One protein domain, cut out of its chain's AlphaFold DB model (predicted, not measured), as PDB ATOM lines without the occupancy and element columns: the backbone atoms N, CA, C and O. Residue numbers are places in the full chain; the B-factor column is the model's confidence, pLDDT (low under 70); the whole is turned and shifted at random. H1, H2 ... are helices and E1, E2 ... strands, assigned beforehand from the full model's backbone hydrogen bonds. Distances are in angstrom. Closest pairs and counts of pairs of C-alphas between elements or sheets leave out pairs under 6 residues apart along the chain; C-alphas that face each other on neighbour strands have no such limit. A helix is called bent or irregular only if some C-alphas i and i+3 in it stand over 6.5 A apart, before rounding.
ATOM      1  N   TYR A  62      91.177 125.435  68.218       92.19
ATOM      2  CA  TYR A  62      90.591 126.687  67.754       92.19
ATOM      3  C   TYR A  62      89.088 126.523  67.582       92.19
ATOM      4  O   TYR A  62      88.621 125.596  66.921       92.19
ATOM      5  N   VAL A  63      88.334 127.474  68.123       93.44
ATOM      6  CA  VAL A  63      86.908 127.613  67.840       93.44
ATOM      7  C   VAL A  63      86.749 128.694  66.790       93.44
ATOM      8  O   VAL A  63      87.298 129.788  66.925       93.44
ATOM      9  N   LEU A  64      86.015 128.386  65.730       93.50
ATOM     10  CA  LEU A  64      85.718 129.316  64.659       93.50
ATOM     11  C   LEU A  64      84.207 129.549  64.582       93.50
ATOM     12  O   LEU A  64      83.420 128.614  64.724       93.50
ATOM     13  N   THR A  65      83.796 130.787  64.337       91.19
ATOM     14  CA  THR A  65      82.392 131.184  64.149       91.19
ATOM     15  C   THR A  65      82.249 132.034  62.892       91.19
ATOM     16  O   THR A  65      83.244 132.538  62.367       91.19
ATOM     17  N   ARG A  66      81.030 132.174  62.372       85.56
ATOM     18  CA  ARG A  66      80.786 133.074  61.243       85.56
ATOM     19  C   ARG A  66      80.970 134.516  61.698       85.56
ATOM     20  O   ARG A  66      80.530 134.892  62.777       85.56
ATOM     21  N   HIS A  67      81.609 135.322  60.862       77.75
ATOM     22  CA  HIS A  67      81.702 136.758  61.092       77.75
ATOM     23  C   HIS A  67      80.682 137.480  60.218       77.75
ATOM     24  O   HIS A  67      80.462 137.093  59.072       77.75
ATOM     25  N   THR A  68      80.087 138.556  60.724       68.19
ATOM     26  CA  THR A  68      79.133 139.369  59.955       68.19
ATOM     27  C   THR A  68      79.806 140.100  58.796       68.19
ATOM     28  O   THR A  68      79.243 140.185  57.709       68.19
ATOM     29  N   ASP A  69      81.030 140.584  59.015       61.62
ATOM     30  CA  ASP A  69      81.758 141.400  58.036       61.62
ATOM     31  C   ASP A  69      82.749 140.593  57.165       61.62
ATOM     32  O   ASP A  69      83.324 141.137  56.224       61.62
ATOM     33  N   LEU A  70      82.994 139.308  57.466       68.31
ATOM     34  CA  LEU A  70      83.983 138.486  56.750       68.31
ATOM     35  C   LEU A  70      83.345 137.195  56.240       68.31
ATOM     36  O   LEU A  70      82.688 136.473  56.982       68.31
ATOM     37  N   SER A  71      83.588 136.876  54.969       68.75
ATOM     38  CA  SER A  71      83.164 135.598  54.404       68.75
ATOM     39  C   SER A  71      83.943 134.448  55.043       68.75
ATOM     40  O   SER A  71      85.173 134.429  55.007       68.75
ATOM     41  N   GLY A  72      83.220 133.445  55.542       79.12
ATOM     42  CA  GLY A  72      83.790 132.233  56.123       79.12
ATOM     43  C   GLY A  72      83.704 132.205  57.647       79.12
ATOM     44  O   GLY A  72      82.814 132.806  58.245       79.12
ATOM     45  N   PHE A  73      84.610 131.446  58.259       82.00
ATOM     46  CA  PHE A  73      84.702 131.303  59.707       82.00
ATOM     47  C   PHE A  73      85.967 131.999  60.213       82.00
ATOM     48  O   PHE A  73      87.040 131.831  59.635       82.00
ATOM     49  N   VAL A  74      85.840 132.752  61.299       84.88
ATOM     50  CA  VAL A  74      86.941 133.441  61.982       84.88
ATOM     51  C   VAL A  74      87.117 132.880  63.381       84.88
ATOM     52  O   VAL A  74      86.167 132.358  63.964       84.88
ATOM     53  N   SER A  75      88.325 132.985  63.932       86.44
ATOM     54  CA  SER A  75      88.584 132.517  65.292       86.44
ATOM     55  C   SER A  75      87.778 133.318  66.312       86.44
ATOM     56  O   SER A  75      87.753 134.546  66.279       86.44
ATOM     57  N   THR A  76      87.139 132.598  67.227       87.38
ATOM     58  CA  THR A  76      86.487 133.133  68.417       87.38
ATOM     59  C   THR A  76      87.078 132.476  69.660       87.38
ATOM     60  O   THR A  76      87.731 131.433  69.595       87.38
ATOM     61  N   VAL A  77      86.876 133.114  70.809       85.38
ATOM     62  CA  VAL A  77      87.422 132.670  72.096       85.38
ATOM     63  C   VAL A  77      86.711 131.415  72.599       85.38
ATOM     64  O   VAL A  77      87.335 130.591  73.261       85.38
ATOM     65  N   ARG A  78      85.414 131.273  72.300       89.94
ATOM     66  CA  ARG A  78      84.574 130.187  72.812       89.94
ATOM     67  C   ARG A  78      83.396 129.862  71.895       89.94
ATOM     68  O   ARG A  78      83.042 130.663  71.029       89.94
ATOM     69  N   LEU A  79      82.775 128.707  72.119       92.56
ATOM     70  CA  LEU A  79      81.468 128.367  71.561       92.56
ATOM     71  C   LEU A  79      80.389 129.340  72.066       92.56
ATOM     72  O   LEU A  79      80.402 129.744  73.228       92.56
ATOM     73  N   ILE A  80      79.452 129.693  71.190       90.38
ATOM     74  CA  ILE A  80      78.344 130.617  71.448       90.38
ATOM     75  C   ILE A  80      77.042 129.827  71.306       90.38
ATOM     76  O   ILE A  80      76.849 129.116  70.322       90.38
ATOM     77  N   LEU A  81      76.157 129.921  72.301       90.31
ATOM     78  CA  LEU A  81      74.884 129.194  72.288       90.31
ATOM     79  C   LEU A  81      74.042 129.559  71.065       90.31
ATOM     80  O   LEU A  81      73.884 130.734  70.738       90.31
ATOM     81  N   GLY A  82      73.493 128.532  70.416       85.69
ATOM     82  CA  GLY A  82      72.629 128.661  69.243       85.69
ATOM     83  C   GLY A  82      73.359 128.885  67.916       85.69
ATOM     84  O   GLY A  82      72.754 128.680  66.863       85.69
ATOM     85  N   GLU A  83      74.647 129.228  67.939       88.44
ATOM     86  CA  GLU A  83      75.422 129.545  66.739       88.44
ATOM     87  C   GLU A  83      76.109 128.331  66.116       88.44
ATOM     88  O   GLU A  83      76.394 127.327  66.768       88.44
ATOM     89  N   GLU A  84      76.385 128.424  64.813       92.25
ATOM     90  CA  GLU A  84      77.150 127.403  64.096       92.25
ATOM     91  C   GLU A  84      78.649 127.675  64.175       92.25
ATOM     92  O   GLU A  84      79.144 128.728  63.765       92.25
ATOM     93  N   HIS A  85      79.384 126.660  64.613       95.25
ATOM     94  CA  HIS A  85      80.825 126.701  64.770       95.25
ATOM     95  C   HIS A  85      81.539 125.629  63.948       95.25
ATOM     96  O   HIS A  85      80.994 124.575  63.594       95.25
ATOM     97  N   VAL A  86      82.814 125.914  63.686       95.00
ATOM     98  CA  VAL A  86      83.807 124.923  63.276       95.00
ATOM     99  C   VAL A  86      84.859 124.846  64.368       95.00
ATOM    100  O   VAL A  86      85.432 125.864  64.743       95.00
ATOM    101  N   VAL A  87      85.130 123.647  64.870       95.88
ATOM    102  CA  VAL A  87      86.186 123.413  65.857       95.88
ATOM    103  C   VAL A  87      87.349 122.719  65.165       95.88
ATOM    104  O   VAL A  87      87.169 121.662  64.569       95.88
ATOM    105  N   LEU A  88      88.533 123.320  65.216       94.19
ATOM    106  CA  LEU A  88      89.775 122.712  64.746       94.19
ATOM    107  C   LEU A  88      90.570 122.237  65.953       94.19
ATOM    108  O   LEU A  88      90.796 123.014  66.876       94.19
ATOM    109  N   CYS A  89      91.018 120.990  65.939       93.81
ATOM    110  CA  CYS A  89      91.842 120.432  67.004       93.81
ATOM    111  C   CYS A  89      92.948 119.538  66.447       93.81
ATOM    112  O   CYS A  89      92.849 119.048  65.318       93.81
ATOM    113  N   LEU A  90      93.996 119.318  67.238       91.06
ATOM    114  CA  LEU A  90      94.961 118.256  66.966       91.06
ATOM    115  C   LEU A  90      94.254 116.896  66.974       91.06
ATOM    116  O   LEU A  90      93.346 116.662  67.770       91.06
ATOM    117  N   ALA A  91      94.679 115.989  66.095       91.12
ATOM    118  CA  ALA A  91      94.041 114.684  65.924       91.12
ATOM    119  C   ALA A  91      94.003 113.854  67.221       91.12
ATOM    120  O   ALA A  91      93.040 113.128  67.453       91.12
ATOM    121  N   GLU A  92      95.013 113.996  68.077       90.81
ATOM    122  CA  GLU A  92      95.096 113.342  69.389       90.81
ATOM    123  C   GLU A  92      94.075 113.870  70.410       90.81
ATOM    124  O   GLU A  92      93.629 113.111  71.262       90.81
ATOM    125  N   LEU A  93      93.641 115.131  70.282       92.56
ATOM    126  CA  LEU A  93      92.646 115.761  71.161       92.56
ATOM    127  C   LEU A  93      91.203 115.471  70.730       92.56
ATOM    128  O   LEU A  93      90.255 115.837  71.427       92.56
ATOM    129  N   LEU A  94      91.011 114.841  69.570       94.69
ATOM    130  CA  LEU A  94      89.692 114.606  68.992       94.69
ATOM    131  C   LEU A  94      88.716 113.884  69.947       94.69
ATOM    132  O   LEU A  94      87.557 114.308  69.994       94.69
ATOM    133  N   PRO A  95      89.111 112.835  70.703       95.44
ATOM    134  CA  PRO A  95      88.202 112.168  71.636       95.44
ATOM    135  C   PRO A  95      87.677 113.114  72.724       95.44
ATOM    136  O   PRO A  95      86.467 113.181  72.945       95.44
ATOM    137  N   ASP A  96      88.565 113.900  73.334       94.88
ATOM    138  CA  ASP A  96      88.222 114.824  74.420       94.88
ATOM    139  C   ASP A  96      87.381 116.000  73.916       94.88
ATOM    140  O   ASP A  96      86.387 116.381  74.534       94.88
ATOM    141  N   VAL A  97      87.722 116.533  72.740       95.56
ATOM    142  CA  VAL A  97      86.961 117.599  72.077       95.56
ATOM    143  C   VAL A  97      85.544 117.131  71.740       95.56
ATOM    144  O   VAL A  97      84.583 117.866  71.970       95.56
ATOM    145  N   ARG A  98      85.383 115.901  71.235       95.88
ATOM    146  CA  ARG A  98      84.062 115.317  70.952       95.88
ATOM    147  C   ARG A  98      83.247 115.124  72.224       95.88
ATOM    148  O   ARG A  98      82.075 115.493  72.241       95.88
ATOM    149  N   ALA A  99      83.865 114.603  73.283       94.44
ATOM    150  CA  ALA A  99      83.211 114.453  74.578       94.44
ATOM    151  C   ALA A  99      82.749 115.810  75.135       94.44
ATOM    152  O   ALA A  99      81.601 115.940  75.555       94.44
ATOM    153  N   ALA A 100      83.596 116.841  75.063       94.25
ATOM    154  CA  ALA A 100      83.256 118.190  75.507       94.25
ATOM    155  C   ALA A 100      82.113 118.817  74.686       94.25
ATOM    156  O   ALA A 100      81.195 119.396  75.264       94.25
ATOM    157  N   ILE A 101      82.119 118.666  73.356       95.75
ATOM    158  CA  ILE A 101      81.034 119.157  72.490       95.75
ATOM    159  C   ILE A 101      79.715 118.440  72.799       95.75
ATOM    160  O   ILE A 101      78.675 119.098  72.868       95.75
ATOM    161  N   ALA A 102      79.741 117.126  73.036       94.44
ATOM    162  CA  ALA A 102      78.541 116.349  73.349       94.44
ATOM    163  C   ALA A 102      77.823 116.849  74.619       94.44
ATOM    164  O   ALA A 102      76.594 116.836  74.672       94.44
ATOM    165  N   LEU A 103      78.563 117.375  75.606       94.44
ATOM    166  CA  LEU A 103      77.979 117.972  76.817       94.44
ATOM    167  C   LEU A 103      77.088 119.188  76.522       94.44
ATOM    168  O   LEU A 103      76.190 119.485  77.305       94.44
ATOM    169  N   THR A 104      77.311 119.878  75.401       93.38
ATOM    170  CA  THR A 104      76.527 121.059  74.999       93.38
ATOM    171  C   THR A 104      75.162 120.710  74.391       93.38
ATOM    172  O   THR A 104      74.421 121.621  74.016       93.38
ATOM    173  N   GLU A 105      74.832 119.416  74.272       92.62
ATOM    174  CA  GLU A 105      73.561 118.885  73.744       92.62
ATOM    175  C   GLU A 105      73.229 119.362  72.311       92.62
ATOM    176  O   GLU A 105      72.070 119.414  71.889       92.62
ATOM    177  N   GLY A 106      74.263 119.724  71.546       89.69
ATOM    178  CA  GLY A 106      74.170 120.056  70.128       89.69
ATOM    179  C   GLY A 106      74.024 118.827  69.219       89.69
ATOM    180  O   GLY A 106      74.167 117.691  69.671       89.69
ATOM    181  N   PRO A 107      73.742 119.030  67.918       90.81
ATOM    182  CA  PRO A 107      73.815 117.957  66.935       90.81
ATOM    183  C   PRO A 107      75.253 117.436  66.800       90.81
ATOM    184  O   PRO A 107      76.218 118.183  66.973       90.81
ATOM    185  N   GLU A 108      75.374 116.160  66.442       91.69
ATOM    186  CA  GLU A 108      76.660 115.520  66.175       91.69
ATOM    187  C   GLU A 108      77.368 116.215  64.992       91.69
ATOM    188  O   GLU A 108      76.760 116.344  63.924       91.69
ATOM    189  N   PRO A 109      78.621 116.682  65.149       95.12
ATOM    190  CA  PRO A 109      79.314 117.415  64.097       95.12
ATOM    191  C   PRO A 109      79.944 116.498  63.043       95.12
ATOM    192  O   PRO A 109      80.456 115.411  63.338       95.12
ATOM    193  N   ASP A 110      80.012 117.004  61.813       93.62
ATOM    194  CA  ASP A 110      80.684 116.345  60.696       93.62
ATOM    195  C   ASP A 110      82.205 116.462  60.825       93.62
ATOM    196  O   ASP A 110      82.748 117.550  61.047       93.62
ATOM    197  N   VAL A 111      82.915 115.353  60.607       93.12
ATOM    198  CA  VAL A 111      84.384 115.343  60.604       93.12
ATOM    199  C   VAL A 111      84.928 115.774  59.250       93.12
ATOM    200  O   VAL A 111      84.515 115.297  58.192       93.12
ATOM    201  N   VAL A 112      85.908 116.668  59.291       89.19
ATOM    202  CA  VAL A 112      86.639 117.185  58.141       89.19
ATOM    203  C   VAL A 112      88.117 116.845  58.320       89.19
ATOM    204  O   VAL A 112      88.730 117.221  59.320       89.19
ATOM    205  N   HIS A 113      88.684 116.137  57.345       81.44
ATOM    206  CA  HIS A 113      90.077 115.693  57.347       81.44
ATOM    207  C   HIS A 113      90.948 116.526  56.389       81.44
ATOM    208  O   HIS A 113      90.497 117.495  55.768       81.44
ATOM    209  N   SER A 114      92.230 116.163  56.303       74.31
ATOM    210  CA  SER A 114      93.265 116.901  55.573       74.31
ATOM    211  C   SER A 114      93.062 116.971  54.058       74.31
ATOM    212  O   SER A 114      93.534 117.907  53.413       74.31
ATOM    213  N   ASP A 115      92.283 116.054  53.486       73.56
ATOM    214  CA  ASP A 115      91.877 116.045  52.077       73.56
ATOM    215  C   ASP A 115      91.038 117.274  51.674       73.56
ATOM    216  O   ASP A 115      90.902 117.578  50.489       73.56
ATOM    217  N   LYS A 116      90.512 118.017  52.655       73.31
ATOM    218  CA  LYS A 116      89.678 119.213  52.458       73.31
ATOM    219  C   LYS A 116      90.361 120.513  52.897       73.31
ATOM    220  O   LYS A 116      89.680 121.490  53.204       73.31
ATOM    221  N   GLY A 117      91.696 120.538  52.910       74.50
ATOM    222  CA  GLY A 117      92.486 121.737  53.219       74.50
ATOM    223  C   GLY A 117      92.758 121.962  54.708       74.50
ATOM    224  O   GLY A 117      93.202 123.046  55.082       74.50
ATOM    225  N   ILE A 118      92.510 120.956  55.553       82.81
ATOM    226  CA  ILE A 118      92.944 120.950  56.957       82.81
ATOM    227  C   ILE A 118      94.421 120.513  57.019       82.81
ATOM    228  O   ILE A 118      94.801 119.575  56.313       82.81
ATOM    229  N   PRO A 119      95.283 121.161  57.824       77.81
ATOM    230  CA  PRO A 119      96.674 120.739  57.958       77.81
ATOM    231  C   PRO A 119      96.807 119.277  58.413       77.81
ATOM    232  O   PRO A 119      95.972 118.758  59.153       77.81
ATOM    233  N   VAL A 120      97.877 118.596  57.992       80.25
ATOM    234  CA  VAL A 120      98.189 117.244  58.486       80.25
ATOM    235  C   VAL A 120      98.357 117.285  60.009       80.25
ATOM    236  O   VAL A 120      98.947 118.221  60.542       80.25
ATOM    237  N   GLY A 121      97.807 116.289  60.710       84.31
ATOM    238  CA  GLY A 121      97.786 116.239  62.177       84.31
ATOM    239  C   GLY A 121      96.624 117.003  62.824       84.31
ATOM    240  O   GLY A 121      96.437 116.898  64.032       84.31
ATOM    241  N   TRP A 122      95.809 117.710  62.035       90.94
ATOM    242  CA  TRP A 122      94.616 118.416  62.499       90.94
ATOM    243  C   TRP A 122      93.330 117.750  62.016       90.94
ATOM    244  O   TRP A 122      93.278 117.118  60.958       90.94
ATOM    245  N   VAL A 123      92.266 117.936  62.790       93.88
ATOM    246  CA  VAL A 123      90.907 117.496  62.475       93.88
ATOM    247  C   VAL A 123      89.951 118.665  62.673       93.88
ATOM    248  O   VAL A 123      90.032 119.392  63.664       93.88
ATOM    249  N   GLY A 124      89.040 118.851  61.718       94.50
ATOM    250  CA  GLY A 124      87.945 119.805  61.827       94.50
ATOM    251  C   GLY A 124      86.626 119.127  62.179       94.50
ATOM    252  O   GLY A 124      86.305 118.073  61.641       94.50
ATOM    253  N   LEU A 125      85.841 119.759  63.042       95.94
ATOM    254  CA  LEU A 125      84.461 119.402  63.357       95.94
ATOM    255  C   LEU A 125      83.562 120.538  62.878       95.94
ATOM    256  O   LEU A 125      83.658 121.655  63.385       95.94
ATOM    257  N   ARG A 126      82.722 120.282  61.876       94.31
ATOM    258  CA  ARG A 126      81.815 121.275  61.283       94.31
ATOM    259  C   ARG A 126      80.380 121.028  61.741       94.31
ATOM    260  O   ARG A 126      79.970 119.888  61.912       94.31
ATOM    261  N   GLY A 127      79.613 122.106  61.899       93.12
ATOM    262  CA  GLY A 127      78.210 122.021  62.310       93.12
ATOM    263  C   GLY A 127      78.025 121.934  63.824       93.12
ATOM    264  O   GLY A 127      76.944 121.582  64.285       93.12
ATOM    265  N   VAL A 128      79.057 122.281  64.599       96.00
ATOM    266  CA  VAL A 128      78.983 122.335  66.061       96.00
ATOM    267  C   VAL A 128      78.012 123.450  66.450       96.00
ATOM    268  O   VAL A 128      78.288 124.616  66.183       96.00
ATOM    269  N   ARG A 129      76.869 123.095  67.043       94.88
ATOM    270  CA  ARG A 129      75.825 124.044  67.468       94.88
ATOM    271  C   ARG A 129      75.427 123.788  68.919       94.88
ATOM    272  O   ARG A 129      74.531 122.973  69.151       94.88
ATOM    273  N   PRO A 130      76.090 124.425  69.895       93.31
ATOM    274  CA  PRO A 130      75.798 124.196  71.303       93.31
ATOM    275  C   PRO A 130      74.391 124.689  71.664       93.31
ATOM    276  O   PRO A 130      73.962 125.759  71.231       93.31
ATOM    277  N   ARG A 131      73.675 123.917  72.484       90.69
ATOM    278  CA  ARG A 131      72.316 124.244  72.951       90.69
ATOM    279  C   ARG A 131      72.235 124.523  74.442       90.69
ATOM    280  O   ARG A 131      71.258 125.111  74.891       90.69
ATOM    281  N   LYS A 132      73.252 124.111  75.193       90.00
ATOM    282  CA  LYS A 132      73.275 124.180  76.647       90.00
ATOM    283  C   LYS A 132      74.537 124.878  77.155       90.00
ATOM    284  O   LYS A 132      75.627 124.520  76.696       90.00
ATOM    285  N   PRO A 133      74.417 125.836  78.095       90.25
ATOM    286  CA  PRO A 133      75.573 126.435  78.752       90.25
ATOM    287  C   PRO A 133      76.305 125.404  79.611       90.25
ATOM    288  O   PRO A 133      75.679 124.552  80.243       90.25
ATOM    289  N   ILE A 134      77.633 125.505  79.671       90.88
ATOM    290  CA  ILE A 134      78.474 124.620  80.484       90.88
ATOM    291  C   ILE A 134      79.371 125.468  81.376       90.88
ATOM    292  O   ILE A 134      80.070 126.362  80.902       90.88
ATOM    293  N   THR A 135      79.378 125.169  82.675       86.81
ATOM    294  CA  THR A 135      80.211 125.885  83.644       86.81
ATOM    295  C   THR A 135      81.700 125.713  83.305       86.81
ATOM    296  O   THR A 135      82.161 124.569  83.166       86.81
ATOM    297  N   PRO A 136      82.473 126.808  83.182       84.06
ATOM    298  CA  PRO A 136      83.917 126.744  82.961       84.06
ATOM    299  C   PRO A 136      84.647 125.947  84.041       84.06
ATOM    300  O   PRO A 136      84.173 125.831  85.175       84.06
ATOM    301  N   SER A 137      85.805 125.387  83.700       83.88
ATOM    302  CA  SER A 137      86.654 124.731  84.687       83.88
ATOM    303  C   SER A 137      87.202 125.758  85.696       83.88
ATOM    304  O   SER A 137      87.476 126.904  85.335       83.88
ATOM    305  N   PRO A 138      87.387 125.379  86.973       74.00
ATOM    306  CA  PRO A 138      87.879 126.301  87.996       74.00
ATOM    307  C   PRO A 138      89.357 126.691  87.817       74.00
ATOM    308  O   PRO A 138      89.775 127.719  88.340       74.00
ATOM    309  N   ALA A 139      90.147 125.881  87.102       73.75
ATOM    310  CA  ALA A 139      91.584 126.092  86.903       73.75
ATOM    311  C   ALA A 139      91.940 126.736  85.549       73.75
ATOM    312  O   ALA A 139      93.082 127.152  85.369       73.75
ATOM    313  N   GLY A 140      90.981 126.839  84.624       68.50
ATOM    314  CA  GLY A 140      91.233 127.240  83.243       68.50
ATOM    315  C   GLY A 140      91.860 126.097  82.441       68.50
ATOM    316  O   GLY A 140      93.030 125.768  82.606       68.50
ATOM    317  N   ASP A 141      91.074 125.508  81.550       83.38
ATOM    318  CA  ASP A 141      91.472 124.442  80.631       83.38
ATOM    319  C   ASP A 141      91.307 124.947  79.189       83.38
ATOM    320  O   ASP A 141      90.411 125.734  78.886       83.38
ATOM    321  N   MET A 142      92.146 124.483  78.265       83.88
ATOM    322  CA  MET A 142      91.980 124.748  76.836       83.88
ATOM    323  C   MET A 142      90.588 124.324  76.340       83.88
ATOM    324  O   MET A 142      90.004 125.010  75.498       83.88
ATOM    325  N   LEU A 143      90.027 123.237  76.886       89.69
ATOM    326  CA  LEU A 143      88.670 122.787  76.555       89.69
ATOM    327  C   LEU A 143      87.570 123.728  77.068       89.69
ATOM    328  O   LEU A 143      86.425 123.595  76.636       89.69
ATOM    329  N   ASP A 144      87.877 124.720  77.913       88.38
ATOM    330  CA  ASP A 144      86.903 125.750  78.303       88.38
ATOM    331  C   ASP A 144      86.457 126.605  77.108       88.38
ATOM    332  O   ASP A 144      85.363 127.167  77.132       88.38
ATOM    333  N   ALA A 145      87.223 126.636  76.010       88.88
ATOM    334  CA  ALA A 145      86.762 127.221  74.750       88.88
ATOM    335  C   ALA A 145      85.514 126.501  74.189       88.88
ATOM    336  O   ALA A 145      84.726 127.094  73.455       88.88
ATOM    337  N   LEU A 146      85.294 125.233  74.550       93.44
ATOM    338  CA  LEU A 146      84.120 124.443  74.165       93.44
ATOM    339  C   LEU A 146      82.972 124.554  75.175       93.44
ATOM    340  O   LEU A 146      81.947 123.899  75.011       93.44
ATOM    341  N   ARG A 147      83.131 125.370  76.222       91.25
ATOM    342  CA  ARG A 147      82.121 125.577  77.260       91.25
ATOM    343  C   ARG A 147      81.425 126.920  77.029       91.25
ATOM    344  O   ARG A 147      81.942 127.963  77.442       91.25
TER     345      ARG A 147
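AT A GLANCE: This is residues 62 to 147 of the 410 residues of an uncharacterized protein of Betaproteobacteria bacterium (UniProt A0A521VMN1). A strongly twisted wall of five antiparallel strands has helix H1 laid along one face, over E3 and E5, while the short helix H2 packs on H1 and only grazes the sheet. A long stretch without a named element, residues 129 to 141, loops out from the end of E5 before it comes back to H2. The printed part has 86 residues, with two named helices and five named strands in the chain order E1, E2, E3, H1, E4, E5, H2, and the sheet's order is E2, E1, E3, E5, E4. The class is mixed, helices and strands, with under half of the residues in named elements. The whole is compact, with a radius of gyration of the C-alphas of 12.4 A and spans of 36 by 33 by 23 A.

IN THESE COORDINATES: In the sheet, E2 is residues 73 to 76, 9.1 A long, and E1 is residues 62 to 66, 13.4 A, beginning at C-alpha 62 (90.591, 126.687, 67.754). E3, residues 85 to 90, is 16.6 A long, E5, residues 122 to 128, is 16.5 A, and E4, residues 110 to 112, is 6.5 A. H1, residues 91 to 102, is 17.3 A long and begins at C-alpha 91 (94.041, 114.684, 65.924); it is irregular, with C-alphas 92 and 95 7.3 A apart. H2, residues 142 to 146, is 8.3 A long and ends at C-alpha 146 (84.120, 124.443, 74.165); it is neither bent nor irregular, but only just: C-alphas 142 and 145 are 6.1 A apart.

HOW THE PARTS SIT: E3 and E5 are antiparallel neighbours at 159 degrees, with N 87 and O 125 2.9 A apart, within hydrogen-bond range. On the other side of E3 is E1, antiparallel at 160 degrees, with N 64 and O 86 at 2.8 A. E1 and E2 form a hairpin at 126 degrees, with N 74 and O 65 at 2.8 A. E4 and E5 form a hairpin at 151 degrees, with N 112 and O 124 at 2.8 A. E2 and E4 are the edge strands and are apart. H1 is on the sheet at a height over the sheet of 8.5 A, two layers with the helix on one face; it runs along the strands, at 10 degrees to E5 on the local plane. E3, H1 and E4 make a split strand-helix-strand unit, two strands running the same way with E5 between them in the sheet, and its crossover is right-handed. H1 touches H2 with residues 97 to 101 alone; the closest C-alphas are those of Ile 101 and Leu 146, 6.3 A apart. H1 has 6 of 8 O i to N i+4 pairs within hydrogen-bond range, and H2 has 0 of 1, with 2 of 2 O i to N i+3 pairs.

THE WHOLE: The C-alphas farthest apart are those of Asp 115 and Pro 138, 37.6 A. The printed part has no cut. The link from E5 to H2, 13 residues, is long. Mean pLDDT of the printed part is 87.8; residues 68 to 71 and residue 140 are under 70.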